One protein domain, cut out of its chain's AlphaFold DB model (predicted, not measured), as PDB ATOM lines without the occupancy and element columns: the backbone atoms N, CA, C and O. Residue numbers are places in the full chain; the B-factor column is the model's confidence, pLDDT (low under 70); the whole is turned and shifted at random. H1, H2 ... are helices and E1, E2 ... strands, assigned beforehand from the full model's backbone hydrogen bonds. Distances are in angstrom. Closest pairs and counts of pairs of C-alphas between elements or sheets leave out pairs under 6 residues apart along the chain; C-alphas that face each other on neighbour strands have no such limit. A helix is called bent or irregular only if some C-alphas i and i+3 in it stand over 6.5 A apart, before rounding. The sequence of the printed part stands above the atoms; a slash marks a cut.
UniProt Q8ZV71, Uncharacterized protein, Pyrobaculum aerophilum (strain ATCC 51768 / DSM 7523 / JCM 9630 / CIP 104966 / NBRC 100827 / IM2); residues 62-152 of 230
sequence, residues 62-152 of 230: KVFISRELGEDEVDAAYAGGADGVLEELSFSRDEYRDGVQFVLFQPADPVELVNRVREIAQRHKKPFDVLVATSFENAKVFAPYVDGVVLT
ATOM      1  N   LYS A  62     -23.638 -39.846 -44.432       97.25
ATOM      2  CA  LYS A  62     -23.446 -41.150 -43.779       97.25
ATOM      3  C   LYS A  62     -24.661 -42.040 -44.038       97.25
ATOM      4  O   LYS A  62     -25.794 -41.571 -44.004       97.25
ATOM      5  N   VAL A  63     -24.428 -43.320 -44.287       97.81
ATOM      6  CA  VAL A  63     -25.478 -44.304 -44.551       97.81
ATOM      7  C   VAL A  63     -25.389 -45.414 -43.525       97.81
ATOM      8  O   VAL A  63     -24.364 -46.085 -43.398       97.81
ATOM      9  N   PHE A  64     -26.492 -45.620 -42.829       97.88
ATOM     10  CA  PHE A  64     -26.688 -46.690 -41.874       97.88
ATOM     11  C   PHE A  64     -27.808 -47.609 -42.353       97.88
ATOM     12  O   PHE A  64     -28.649 -47.239 -43.176       97.88
ATOM     13  N   ILE A  65     -27.811 -48.819 -41.820       97.12
ATOM     14  CA  ILE A  65     -28.817 -49.843 -42.098       97.12
ATOM     15  C   ILE A  65     -29.225 -50.540 -40.801       97.12
ATOM     16  O   ILE A  65     -28.476 -50.514 -39.828       97.12
ATOM     17  N   SER A  66     -30.399 -51.164 -40.790       95.31
ATOM     18  CA  SER A  66     -30.879 -51.963 -39.659       95.31
ATOM     19  C   SER A  66     -30.441 -53.425 -39.788       95.31
ATOM     20  O   SER A  66     -30.446 -53.982 -40.891       95.31
ATOM     21  N   ARG A  67     -30.116 -54.072 -38.662       95.06
ATOM     22  CA  ARG A  67     -29.923 -55.535 -38.563       95.06
ATOM     23  C   ARG A  67     -31.170 -56.330 -38.935       95.06
ATOM     24  O   ARG A  67     -31.045 -57.495 -39.298       95.06
ATOM     25  N   GLU A  68     -32.348 -55.714 -38.882       94.19
ATOM     26  CA  GLU A  68     -33.613 -56.341 -39.283       94.19
ATOM     27  C   GLU A  68     -33.617 -56.761 -40.763       94.19
ATOM     28  O   GLU A  68     -34.420 -57.605 -41.150       94.19
ATOM     29  N   LEU A  69     -32.709 -56.217 -41.588       92.56
ATOM     30  CA  LEU A  69     -32.567 -56.613 -42.991       92.56
ATOM     31  C   LEU A  69     -32.008 -58.028 -43.186       92.56
ATOM     32  O   LEU A  69     -32.214 -58.582 -44.259       92.56
ATOM     33  N   GLY A  70     -31.336 -58.598 -42.183       95.19
ATOM     34  CA  GLY A  70     -30.628 -59.875 -42.295       95.19
ATOM     35  C   GLY A  70     -29.123 -59.714 -42.535       95.19
ATOM     36  O   GLY A  70     -28.648 -58.680 -43.001       95.19
ATOM     37  N   GLU A  71     -28.344 -60.739 -42.174       94.75
ATOM     38  CA  GLU A  71     -26.873 -60.682 -42.214       94.75
ATOM     39  C   GLU A  71     -26.310 -60.522 -43.634       94.75
ATOM     40  O   GLU A  71     -25.365 -59.762 -43.844       94.75
ATOM     41  N   ASP A  72     -26.902 -61.199 -44.621       95.81
ATOM     42  CA  ASP A  72     -26.471 -61.120 -46.019       95.81
ATOM     43  C   ASP A  72     -26.708 -59.714 -46.598       95.81
ATOM     44  O   ASP A  72     -25.827 -59.144 -47.249       95.81
ATOM     45  N   GLU A  73     -27.867 -59.117 -46.321       96.50
ATOM     46  CA  GLU A  73     -28.195 -57.741 -46.684       96.50
ATOM     47  C   GLU A  73     -27.308 -56.715 -45.973       96.50
ATOM     48  O   GLU A  73     -26.909 -55.715 -46.579       96.50
ATOM     49  N   VAL A  74     -26.960 -56.966 -44.707       97.06
ATOM     50  CA  VAL A  74     -26.025 -56.125 -43.952       97.06
ATOM     51  C   VAL A  74     -24.646 -56.126 -44.609       97.06
ATOM     52  O   VAL A  74     -24.058 -55.062 -44.824       97.06
ATOM     53  N   ASP A  75     -24.140 -57.298 -44.989       97.12
ATOM     54  CA  ASP A  75     -22.866 -57.417 -45.700       97.12
ATOM     55  C   ASP A  75     -22.915 -56.761 -47.085       97.12
ATOM     56  O   ASP A  75     -21.973 -56.061 -47.474       97.12
ATOM     57  N   ALA A  76     -24.028 -56.901 -47.807       97.56
ATOM     58  CA  ALA A  76     -24.235 -56.211 -49.075       97.56
ATOM     59  C   ALA A  76     -24.222 -54.682 -48.908       97.56
ATOM     60  O   ALA A  76     -23.588 -53.967 -49.690       97.56
ATOM     61  N   ALA A  77     -24.846 -54.157 -47.854       97.94
ATOM     62  CA  ALA A  77     -24.791 -52.732 -47.553       97.94
ATOM     63  C   ALA A  77     -23.360 -52.263 -47.241       97.94
ATOM     64  O   ALA A  77     -22.935 -51.209 -47.728       97.94
ATOM     65  N   TYR A  78     -22.576 -53.047 -46.496       97.81
ATOM     66  CA  TYR A  78     -21.160 -52.742 -46.273       97.81
ATOM     67  C   TYR A  78     -20.345 -52.763 -47.567       97.81
ATOM     68  O   TYR A  78     -19.510 -51.876 -47.759       97.81
ATOM     69  N   ALA A  79     -20.606 -53.708 -48.472       97.06
ATOM     70  CA  ALA A  79     -20.005 -53.730 -49.805       97.06
ATOM     71  C   ALA A  79     -20.324 -52.447 -50.599       97.06
ATOM     72  O   ALA A  79     -19.455 -51.894 -51.275       97.06
ATOM     73  N   GLY A  80     -21.544 -51.920 -50.447       96.81
ATOM     74  CA  GLY A  80     -21.968 -50.620 -50.978       96.81
ATOM     75  C   GLY A  80     -21.314 -49.401 -50.313       96.81
ATOM     76  O   GLY A  80     -21.310 -48.314 -50.895       96.81
ATOM     77  N   GLY A  81     -20.721 -49.571 -49.130       97.19
ATOM     78  CA  GLY A  81     -20.033 -48.520 -48.379       97.19
ATOM     79  C   GLY A  81     -20.798 -47.963 -47.178       97.19
ATOM     80  O   GLY A  81     -20.531 -46.824 -46.795       97.19
ATOM     81  N   ALA A  82     -21.731 -48.724 -46.596       97.56
ATOM     82  CA  ALA A  82     -22.415 -48.329 -45.365       97.56
ATOM     83  C   ALA A  82     -21.410 -48.018 -44.239       97.56
ATOM     84  O   ALA A  82     -20.377 -48.682 -44.085       97.56
ATOM     85  N   ASP A  83     -21.712 -46.997 -43.439       97.44
ATOM     86  CA  ASP A  83     -20.851 -46.544 -42.347       97.44
ATOM     87  C   ASP A  83     -20.999 -47.431 -41.106       97.44
ATOM     88  O   ASP A  83     -20.011 -47.667 -40.398       97.44
ATOM     89  N   GLY A  84     -22.195 -47.985 -40.888       96.25
ATOM     90  CA  GLY A  84     -22.478 -48.870 -39.767       96.25
ATOM     91  C   GLY A  84     -23.897 -49.428 -39.760       96.25
ATOM     92  O   GLY A  84     -24.702 -49.172 -40.656       96.25
ATOM     93  N   VAL A  85     -24.190 -50.174 -38.698       96.75
ATOM     94  CA  VAL A  85     -25.537 -50.648 -38.380       96.75
ATOM     95  C   VAL A  85     -26.154 -49.716 -37.335       96.75
ATOM     96  O   VAL A  85     -25.479 -49.365 -36.370       96.75
ATOM     97  N   LEU A  86     -27.422 -49.337 -37.502       96.38
ATOM     98  CA  LEU A  86     -28.164 -48.483 -36.573       96.38
ATOM     99  C   LEU A  86     -28.123 -49.019 -35.132       96.38
ATOM    100  O   LEU A  86     -27.848 -48.257 -34.211       96.38
ATOM    101  N   GLU A  87     -28.334 -50.322 -34.930       95.62
ATOM    102  CA  GLU A  87     -28.370 -50.939 -33.593       95.62
ATOM    103  C   GLU A  87     -26.998 -50.976 -32.896       95.62
ATOM    104  O   GLU A  87     -26.912 -51.330 -31.722       95.62
ATOM    105  N   GLU A  88     -25.914 -50.632 -33.598       94.56
ATOM    106  CA  GLU A  88     -24.576 -50.461 -33.010       94.56
ATOM    107  C   GLU A  88     -24.332 -49.022 -32.520       94.56
ATOM    108  O   GLU A  88     -23.298 -48.754 -31.906       94.56
ATOM    109  N   LEU A  89     -25.255 -48.093 -32.791       94.00
ATOM    110  CA  LEU A  89     -25.151 -46.690 -32.395       94.00
ATOM    111  C   LEU A  89     -25.838 -46.434 -31.048       94.00
ATOM    112  O   LEU A  89     -26.854 -47.041 -30.717       94.00
ATOM    113  N   SER A  90     -25.328 -45.453 -30.300       93.94
ATOM    114  CA  SER A  90     -26.071 -44.852 -29.188       93.94
ATOM    115  C   SER A  90     -27.101 -43.878 -29.762       93.94
ATOM    116  O   SER A  90     -26.763 -42.722 -30.047       93.94
ATOM    117  N   PHE A  91     -28.328 -44.360 -29.992       95.62
ATOM    118  CA  PHE A  91     -29.413 -43.572 -30.577       95.62
ATOM    119  C   PHE A  91     -30.724 -43.647 -29.779       95.62
ATOM    120  O   PHE A  91     -30.985 -44.604 -29.049       95.62
ATOM    121  N   SER A  92     -31.578 -42.645 -29.965       96.00
ATOM    122  CA  SER A  92     -32.969 -42.623 -29.504       96.00
ATOM    123  C   SER A  92     -33.897 -42.242 -30.656       96.00
ATOM    124  O   SER A  92     -33.464 -41.664 -31.650       96.00
ATOM    125  N   ARG A  93     -35.177 -42.611 -30.557       95.31
ATOM    126  CA  ARG A  93     -36.186 -42.300 -31.578       95.31
ATOM    127  C   ARG A  93     -36.990 -41.084 -31.153       95.31
ATOM    128  O   ARG A  93     -37.479 -41.066 -30.027       95.31
ATOM    129  N   ASP A  94     -37.112 -40.113 -32.050       92.94
ATOM    130  CA  ASP A  94     -38.020 -38.961 -31.973       92.94
ATOM    131  C   ASP A  94     -37.873 -38.029 -30.751       92.94
ATOM    132  O   ASP A  94     -38.602 -37.047 -30.635       92.94
ATOM    133  N   GLU A  95     -36.917 -38.292 -29.865       92.81
ATOM    134  CA  GLU A  95     -36.647 -37.535 -28.648       92.81
ATOM    135  C   GLU A  95     -35.168 -37.674 -28.275       92.81
ATOM    136  O   GLU A  95     -34.566 -38.725 -28.501       92.81
ATOM    137  N   TYR A  96     -34.578 -36.637 -27.676       93.25
ATOM    138  CA  TYR A  96     -33.228 -36.702 -27.116       93.25
ATOM    139  C   TYR A  96     -33.249 -37.272 -25.690       93.25
ATOM    140  O   TYR A  96     -34.061 -36.870 -24.857       93.25
ATOM    141  N   ARG A  97     -32.303 -38.166 -25.386       90.94
ATOM    142  CA  ARG A  97     -32.049 -38.668 -24.028       90.94
ATOM    143  C   ARG A  97     -30.598 -38.410 -23.648       90.94
ATOM    144  O   ARG A  97     -29.710 -38.513 -24.489       90.94
ATOM    145  N   ASP A  98     -30.350 -38.099 -22.379       87.88
ATOM    146  CA  ASP A  98     -28.987 -37.848 -21.911       87.88
ATOM    147  C   ASP A  98     -28.076 -39.059 -22.163       87.88
ATOM    148  O   ASP A  98     -28.424 -40.198 -21.853       87.88
ATOM    149  N   GLY A  99     -26.902 -38.798 -22.748       86.06
ATOM    150  CA  GLY A  99     -25.926 -39.823 -23.136       86.06
ATOM    151  C   GLY A  99     -26.113 -40.394 -24.547       86.06
ATOM    152  O   GLY A  99     -25.274 -41.174 -25.004       86.06
ATOM    153  N   VAL A 100     -27.171 -39.995 -25.259       91.88
ATOM    154  CA  VAL A 100     -27.391 -40.380 -26.654       91.88
ATOM    155  C   VAL A 100     -26.657 -39.426 -27.597       91.88
ATOM    156  O   VAL A 100     -26.734 -38.210 -27.440       91.88
ATOM    157  N   GLN A 101     -25.960 -39.980 -28.593       92.25
ATOM    158  CA  GLN A 101     -25.282 -39.184 -29.620       92.25
ATOM    159  C   GLN A 101     -26.207 -38.869 -30.803       92.25
ATOM    160  O   GLN A 101     -26.158 -37.762 -31.331       92.25
ATOM    161  N   PHE A 102     -27.041 -39.829 -31.212       96.12
ATOM    162  CA  PHE A 102     -27.869 -39.732 -32.414       96.12
ATOM    163  C   PHE A 102     -29.362 -39.701 -32.083       96.12
ATOM    164  O   PHE A 102     -29.851 -40.539 -31.329       96.12
ATOM    165  N   VAL A 103     -30.125 -38.813 -32.715       97.19
ATOM    166  CA  VAL A 103     -31.594 -38.862 -32.669       97.19
ATOM    167  C   VAL A 103     -32.117 -39.268 -34.040       97.19
ATOM    168  O   VAL A 103     -31.834 -38.618 -35.045       97.19
ATOM    169  N   LEU A 104     -32.857 -40.375 -34.075       97.62
ATOM    170  CA  LEU A 104     -33.470 -40.927 -35.273       97.62
ATOM    171  C   LEU A 104     -34.888 -40.392 -35.444       97.62
ATOM    172  O   LEU A 104     -35.717 -40.541 -34.546       97.62
ATOM    173  N   PHE A 105     -35.171 -39.864 -36.629       97.75
ATOM    174  CA  PHE A 105     -36.483 -39.369 -37.029       97.75
ATOM    175  C   PHE A 105     -37.040 -40.159 -38.217       97.75
ATOM    176  O   PHE A 105     -36.291 -40.686 -39.044       97.75
ATOM    177  N   GLN A 106     -38.367 -40.178 -38.333       96.31
ATOM    178  CA  GLN A 106     -39.105 -40.644 -39.516       96.31
ATOM    179  C   GLN A 106     -40.076 -39.552 -40.002       96.31
ATOM    180  O   GLN A 106     -41.287 -39.702 -39.857       96.31
ATOM    181  N   PRO A 107     -39.559 -38.416 -40.503       95.88
ATOM    182  CA  PRO A 107     -40.383 -37.295 -40.940       95.88
ATOM    183  C   PRO A 107     -41.017 -37.566 -42.312       95.88
ATOM    184  O   PRO A 107     -40.439 -38.271 -43.147       95.88
ATOM    185  N   ALA A 108     -42.164 -36.945 -42.581       94.25
ATOM    186  CA  ALA A 108     -42.794 -36.975 -43.898       94.25
ATOM    187  C   ALA A 108     -42.046 -36.083 -44.908       94.25
ATOM    188  O   ALA A 108     -41.944 -36.426 -46.086       94.25
ATOM    189  N   ASP A 109     -41.493 -34.955 -44.445       96.12
ATOM    190  CA  ASP A 109     -40.796 -33.970 -45.274       96.12
ATOM    191  C   ASP A 109     -39.697 -33.195 -44.502       96.12
ATOM    192  O   ASP A 109     -39.589 -33.296 -43.272       96.12
ATOM    193  N   PRO A 110     -38.833 -32.422 -45.196       96.31
ATOM    194  CA  PRO A 110     -37.778 -31.646 -44.540       96.31
ATOM    195  C   PRO A 110     -38.273 -30.552 -43.586       96.31
ATOM    196  O   PRO A 110     -37.550 -30.192 -42.658       96.31
ATOM    197  N   VAL A 111     -39.473 -30.003 -43.796       96.94
ATOM    198  CA  VAL A 111     -40.024 -28.948 -42.931       96.94
ATOM    199  C   VAL A 111     -40.386 -29.539 -41.572       96.94
ATOM    200  O   VAL A 111     -40.011 -28.977 -40.541       96.94
ATOM    201  N   GLU A 112     -41.045 -30.699 -41.565       97.06
ATOM    202  CA  GLU A 112     -41.334 -31.453 -40.346       97.06
ATOM    203  C   GLU A 112     -40.039 -31.785 -39.593       97.06
ATOM    204  O   GLU A 112     -39.931 -31.502 -38.397       97.06
ATOM    205  N   LEU A 113     -39.027 -32.303 -40.298       97.44
ATOM    206  CA  LEU A 113     -37.722 -32.619 -39.712       97.44
ATOM    207  C   LEU A 113     -37.106 -31.407 -39.000       97.44
ATOM    208  O   LEU A 113     -36.737 -31.495 -37.829       97.44
ATOM    209  N   VAL A 114     -37.000 -30.271 -39.696       96.00
ATOM    210  CA  VAL A 114     -36.358 -29.061 -39.161       96.00
ATOM    211  C   VAL A 114     -37.100 -28.534 -37.935       96.00
ATOM    212  O   VAL A 114     -36.459 -28.128 -36.960       96.00
ATOM    213  N   ASN A 115     -38.434 -28.556 -37.952       96.38
ATOM    214  CA  ASN A 115     -39.237 -28.118 -36.812       96.38
ATOM    215  C   ASN A 115     -39.025 -29.031 -35.597       96.38
ATOM    216  O   ASN A 115     -38.738 -28.535 -34.507       96.38
ATOM    217  N   ARG A 116     -39.048 -30.352 -35.793       96.56
ATOM    218  CA  ARG A 116     -38.849 -31.328 -34.710       96.56
ATOM    219  C   ARG A 116     -37.447 -31.259 -34.107       96.56
ATOM    220  O   ARG A 116     -37.299 -31.251 -32.886       96.56
ATOM    221  N   VAL A 117     -36.415 -31.128 -34.944       96.06
ATOM    222  CA  VAL A 117     -35.031 -30.925 -34.482       96.06
ATOM    223  C   VAL A 117     -34.922 -29.635 -33.664       96.06
ATOM    224  O   VAL A 117     -34.320 -29.640 -32.587       96.06
ATOM    225  N   ARG A 118     -35.541 -28.539 -34.124       95.12
ATOM    226  CA  ARG A 118     -35.540 -27.252 -33.411       95.12
ATOM    227  C   ARG A 118     -36.209 -27.355 -32.044       95.12
ATOM    228  O   ARG A 118     -35.658 -26.839 -31.075       95.12
ATOM    229  N   GLU A 119     -37.362 -28.009 -31.953       95.44
ATOM    230  CA  GLU A 119     -38.089 -28.187 -30.691       95.44
ATOM    231  C   GLU A 119     -37.261 -28.961 -29.657       95.44
ATOM    232  O   GLU A 119     -37.135 -28.530 -28.507       95.44
ATOM    233  N   ILE A 120     -36.634 -30.066 -30.071       95.00
ATOM    234  CA  ILE A 120     -35.768 -30.869 -29.196       95.00
ATOM    235  C   ILE A 120     -34.541 -30.056 -28.769       95.00
ATOM    236  O   ILE A 120     -34.214 -30.004 -27.580       95.00
ATOM    237  N   ALA A 121     -33.896 -29.357 -29.707       92.44
ATOM    238  CA  ALA A 121     -32.738 -28.519 -29.412       92.44
ATOM    239  C   ALA A 121     -33.076 -27.375 -28.436       92.44
ATOM    240  O   ALA A 121     -32.301 -27.102 -27.519       92.44
ATOM    241  N   GLN A 122     -34.243 -26.737 -28.577       93.50
ATOM    242  CA  GLN A 122     -34.708 -25.684 -27.665       93.50
ATOM    243  C   GLN A 122     -34.985 -26.212 -26.254       93.50
ATOM    244  O   GLN A 122     -34.656 -25.537 -25.273       93.50
ATOM    245  N   ARG A 123     -35.565 -27.414 -26.150       94.56
ATOM    246  CA  ARG A 123     -35.908 -28.046 -24.871       94.56
ATOM    247  C   ARG A 123     -34.668 -28.501 -24.103       94.56
ATOM    248  O   ARG A 123     -34.544 -28.194 -22.921       94.56
ATOM    249  N   HIS A 124     -33.757 -29.212 -24.766       92.62
ATOM    250  CA  HIS A 124     -32.623 -29.862 -24.100       92.62
ATOM    251  C   HIS A 124     -31.342 -29.022 -24.107       92.62
ATOM    252  O   HIS A 124     -30.493 -29.211 -23.239       92.62
ATOM    253  N   LYS A 125     -31.195 -28.076 -25.047       89.56
ATOM    254  CA  LYS A 125     -30.017 -27.195 -25.178       89.56
ATOM    255  C   LYS A 125     -28.687 -27.966 -25.229       89.56
ATOM    256  O   LYS A 125     -27.676 -27.528 -24.677       89.56
ATOM    257  N   LYS A 126     -28.693 -29.127 -25.888       89.06
ATOM    258  CA  LYS A 126     -27.532 -29.998 -26.102       89.06
ATOM    259  C   LYS A 126     -27.381 -30.311 -27.594       89.06
ATOM    260  O   LYS A 126     -28.398 -30.385 -28.281       89.06
ATOM    261  N   PRO A 127     -26.143 -30.476 -28.095       90.50
ATOM    262  CA  PRO A 127     -25.914 -30.948 -29.454       90.50
ATOM    263  C   PRO A 127     -26.222 -32.446 -29.564       90.50
ATOM    264  O   PRO A 127     -25.965 -33.202 -28.628       90.50
ATOM    265  N   PHE A 128     -26.740 -32.860 -30.715       94.62
ATOM    266  CA  PHE A 128     -26.939 -34.254 -31.099       94.62
ATOM    267  C   PHE A 128     -26.872 -34.370 -32.624       94.62
ATOM    268  O   PHE A 128     -27.203 -33.413 -33.327       94.62
ATOM    269  N   ASP A 129     -26.461 -35.536 -33.113       95.88
ATOM    270  CA  ASP A 129     -26.426 -35.851 -34.539       95.88
ATOM    271  C   ASP A 129     -27.834 -36.282 -35.001       95.88
ATOM    272  O   ASP A 129     -28.535 -37.035 -34.313       95.88
ATOM    273  N   VAL A 130     -28.259 -35.826 -36.175       97.31
ATOM    274  CA  VAL A 130     -29.589 -36.091 -36.737       97.31
ATOM    275  C   VAL A 130     -29.516 -37.244 -37.731       97.31
ATOM    276  O   VAL A 130     -28.816 -37.169 -38.744       97.31
ATOM    277  N   LEU A 131     -30.288 -38.300 -37.471       98.00
ATOM    278  CA  LEU A 131     -30.496 -39.407 -38.399       98.00
ATOM    279  C   LEU A 131     -31.932 -39.414 -38.917       98.00
ATOM    280  O   LEU A 131     -32.872 -39.177 -38.162       98.00
ATOM    281  N   VAL A 132     -32.115 -39.767 -40.187       98.00
ATOM    282  CA  VAL A 132     -33.450 -39.967 -40.771       98.00
ATOM    283  C   VAL A 132     -33.592 -41.375 -41.328       98.00
ATOM    284  O   VAL A 132     -32.826 -41.777 -42.202       98.00
ATOM    285  N   ALA A 133     -34.590 -42.115 -40.845       97.25
ATOM    286  CA  ALA A 133     -34.996 -43.389 -41.422       97.25
ATOM    287  C   ALA A 133     -35.929 -43.158 -42.613       97.25
ATOM    288  O   ALA A 133     -36.997 -42.567 -42.468       97.25
ATOM    289  N   THR A 134     -35.515 -43.601 -43.802       96.94
ATOM    290  CA  THR A 134     -36.226 -43.300 -45.048       96.94
ATOM    291  C   THR A 134     -35.928 -44.307 -46.163       96.94
ATOM    292  O   THR A 134     -35.017 -45.133 -46.061       96.94
ATOM    293  N   SER A 135     -36.708 -44.241 -47.241       95.75
ATOM    294  CA  SER A 135     -36.479 -45.020 -48.458       95.75
ATOM    295  C   SER A 135     -35.402 -44.379 -49.337       95.75
ATOM    296  O   SER A 135     -35.114 -43.186 -49.233       95.75
ATOM    297  N   PHE A 136     -34.828 -45.154 -50.258       94.88
ATOM    298  CA  PHE A 136     -33.867 -44.646 -51.244       94.88
ATOM    299  C   PHE A 136     -34.363 -43.401 -51.999       94.88
ATOM    300  O   PHE A 136     -33.618 -42.431 -52.147       94.88
ATOM    301  N   GLU A 137     -35.618 -43.408 -52.458       92.62
ATOM    302  CA  GLU A 137     -36.191 -42.317 -53.255       92.62
ATOM    303  C   GLU A 137     -36.199 -40.985 -52.499       92.62
ATOM    304  O   GLU A 137     -35.959 -39.928 -53.091       92.62
ATOM    305  N   ASN A 138     -36.411 -41.055 -51.184       94.69
ATOM    306  CA  ASN A 138     -36.498 -39.905 -50.295       94.69
ATOM    307  C   ASN A 138     -35.156 -39.559 -49.634       94.69
ATOM    308  O   ASN A 138     -34.960 -38.422 -49.209       94.69
ATOM    309  N   ALA A 139     -34.186 -40.477 -49.608       94.56
ATOM    310  CA  ALA A 139     -32.871 -40.233 -49.014       94.56
ATOM    311  C   ALA A 139     -32.165 -39.008 -49.623       94.56
ATOM    312  O   ALA A 139     -31.582 -38.212 -48.890       94.56
ATOM    313  N   LYS A 140     -32.292 -38.786 -50.941       92.81
ATOM    314  CA  LYS A 140     -31.742 -37.594 -51.622       92.81
ATOM    315  C   LYS A 140     -32.352 -36.272 -51.141       92.81
ATOM    316  O   LYS A 140     -31.708 -35.235 -51.243       92.81
ATOM    317  N   VAL A 141     -33.598 -36.307 -50.664       95.25
ATOM    318  CA  VAL A 141     -34.333 -35.128 -50.185       95.25
ATOM    319  C   VAL A 141     -33.828 -34.732 -48.801       95.25
ATOM    320  O   VAL A 141     -33.648 -33.549 -48.533       95.25
ATOM    321  N   PHE A 142     -33.548 -35.718 -47.946       96.12
ATOM    322  CA  PHE A 142     -33.088 -35.491 -46.575       96.12
ATOM    323  C   PHE A 142     -31.576 -35.305 -46.447       96.12
ATOM    324  O   PHE A 142     -31.148 -34.604 -45.535       96.12
ATOM    325  N   ALA A 143     -30.773 -35.878 -47.351       93.56
ATOM    326  CA  ALA A 143     -29.308 -35.854 -47.288       93.56
ATOM    327  C   ALA A 143     -28.675 -34.472 -46.997       93.56
ATOM    328  O   ALA A 143     -27.710 -34.441 -46.238       93.56
ATOM    329  N   PRO A 144     -29.186 -33.333 -47.512       93.31
ATOM    330  CA  PRO A 144     -28.623 -32.013 -47.203       93.31
ATOM    331  C   PRO A 144     -28.859 -31.513 -45.768       93.31
ATOM    332  O   PRO A 144     -28.241 -30.529 -45.369       93.31
ATOM    333  N   TYR A 145     -29.775 -32.131 -45.017       94.00
ATOM    334  CA  TYR A 145     -30.273 -31.626 -43.732       94.00
ATOM    335  C   TYR A 145     -29.858 -32.477 -42.525       94.00
ATOM    336  O   TYR A 145     -30.225 -32.141 -41.400       94.00
ATOM    337  N   VAL A 146     -29.157 -33.593 -42.742       96.31
ATOM    338  CA  VAL A 146     -28.922 -34.624 -41.719       96.31
ATOM    339  C   VAL A 146     -27.468 -35.073 -41.683       96.31
ATOM    340  O   VAL A 146     -26.768 -35.039 -42.694       96.31
ATOM    341  N   ASP A 147     -27.036 -35.580 -40.532       96.25
ATOM    342  CA  ASP A 147     -25.707 -36.172 -40.359       96.25
ATOM    343  C   ASP A 147     -25.621 -37.582 -40.958       96.25
ATOM    344  O   ASP A 147     -24.537 -38.058 -41.321       96.25
ATOM    345  N   GLY A 148     -26.764 -38.262 -41.076       97.31
ATOM    346  CA  GLY A 148     -26.862 -39.578 -41.685       97.31
ATOM    347  C   GLY A 148     -28.285 -39.989 -42.049       97.31
ATOM    348  O   GLY A 148     -29.271 -39.484 -41.514       97.31
ATOM    349  N   VAL A 149     -28.390 -40.960 -42.949       98.00
ATOM    350  CA  VAL A 149     -29.654 -41.619 -43.292       98.00
ATOM    351  C   VAL A 149     -29.611 -43.086 -42.890       98.00
ATOM    352  O   VAL A 149     -28.578 -43.743 -43.020       98.00
ATOM    353  N   VAL A 150     -30.739 -43.607 -42.421       97.75
ATOM    354  CA  VAL A 150     -30.968 -45.035 -42.202       97.75
ATOM    355  C   VAL A 150     -31.862 -45.531 -43.333       97.75
ATOM    356  O   VAL A 150     -33.029 -45.151 -43.416       97.75
ATOM    357  N   LEU A 151     -31.325 -46.359 -44.227       97.12
ATOM    358  CA  LEU A 151     -32.109 -46.885 -45.344       97.12
ATOM    359  C   LEU A 151     -33.012 -48.023 -44.868       97.12
ATOM    360  O   LEU A 151     -32.527 -49.037 -44.368       97.12
ATOM    361  N   THR A 152     -34.321 -47.855 -45.049       93.75
ATOM    362  CA  THR A 152     -35.338 -48.842 -44.646       93.75
ATOM    363  C   THR A 152     -35.954 -49.593 -45.826       93.75
ATOM    364  O   THR A 152     -36.625 -50.603 -45.626       93.75
TER     365      THR A 152
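What this domain is: This is residues 62 to 152 of the 230 residues of an uncharacterized protein of Pyrobaculum aerophilum (strain ATCC 51768 / DSM 7523 / JCM 9630 / CIP 104966 / NBRC 100827 / IM2) (UniProt Q8ZV71). A strongly twisted wall of five parallel strands has H3 packed over E5 and E4, while H1 lies by the edge strand E1 and H2 by E3 and E4, so that H1 and H2 mark the two ends of the longest axis. The 91 printed residues hold three named helices and five named strands, in the order E1 H1 E2 E3 H2 E4 H3 E5. The sheet's order is E1 E5 E4 E3 E2, all parallel, and the class is mixed, helices and strands. The whole is compact, with a radius of gyration of the C-alphas of 13.1 A and spans of 40 by 28 by 17 A.

How they stand to each other: Begin at E1, residues 62 to 65, an edge strand; beside it runs E5, residues 148 to 152, with N 64 and O 149 at 2.8 A. Residues 64 to 65 of E1 also pair, parallel, with residues 84 to 85. Next to E5 comes E4, residues 129 to 135, where N 150 and O 132 are 2.8 A apart. Then find E3, residues 102 to 105, with N 105 and O 131 at 2.8 A, and the other edge strand E2, residues 91 to 93, with N 104 and O 92 at 2.8 A. H1, residues 71 to 80, H2, residues 110 to 124, and H3, residues 136 to 145, are on one face of this sheet, two layers in all. H3 has a height over the sheet of 8.6 A and runs along the strands, at 16 degrees to E5 on the local plane; its closest C-alphas to E5 are Phe 136 and Leu 151, 6.6 A. H2 and H3 only just touch, with 3 pairs of C-alphas within 8 A, through residue 110 of H2 alone; the closest are those of Pro 110 and Phe 142, 6.4 A. They run the same way at a steep tilt of 47 degrees. H1 is apart from H2 and from H3. E3, H2, E4 and E4, H3, E5 are strand-helix-strand units, parallel neighbours joined through a helix, each with a right-handed crossover. Every O i to N i+4 pair is within hydrogen-bond range in H1 and H2; in H3 2 of 6 are, beside 4 of 7 O i to N i+3 pairs.

Where its parts are: Find C-alpha 62 at (-23.446, -41.150, -43.779), where E1 begins. H1 is 14.2 A long. H2 starts at C-alpha 110, (-37.778, -31.646, -44.540), and runs 21.2 A. E4 is 19.5 A long. H3, 15.5 A, is irregular: C-alphas 141 and 144 are 7.2 A apart. E5, 12.9 A, ends at C-alpha 152, (-35.338, -48.842, -44.646).

The domain as a whole: The two C-alphas farthest apart, those of Asp 72 and Gln 122, are 40.7 A apart. The printed part has no cut, and no link is long. The mean pLDDT of the printed part is 95.3, and no printed residue is under 70.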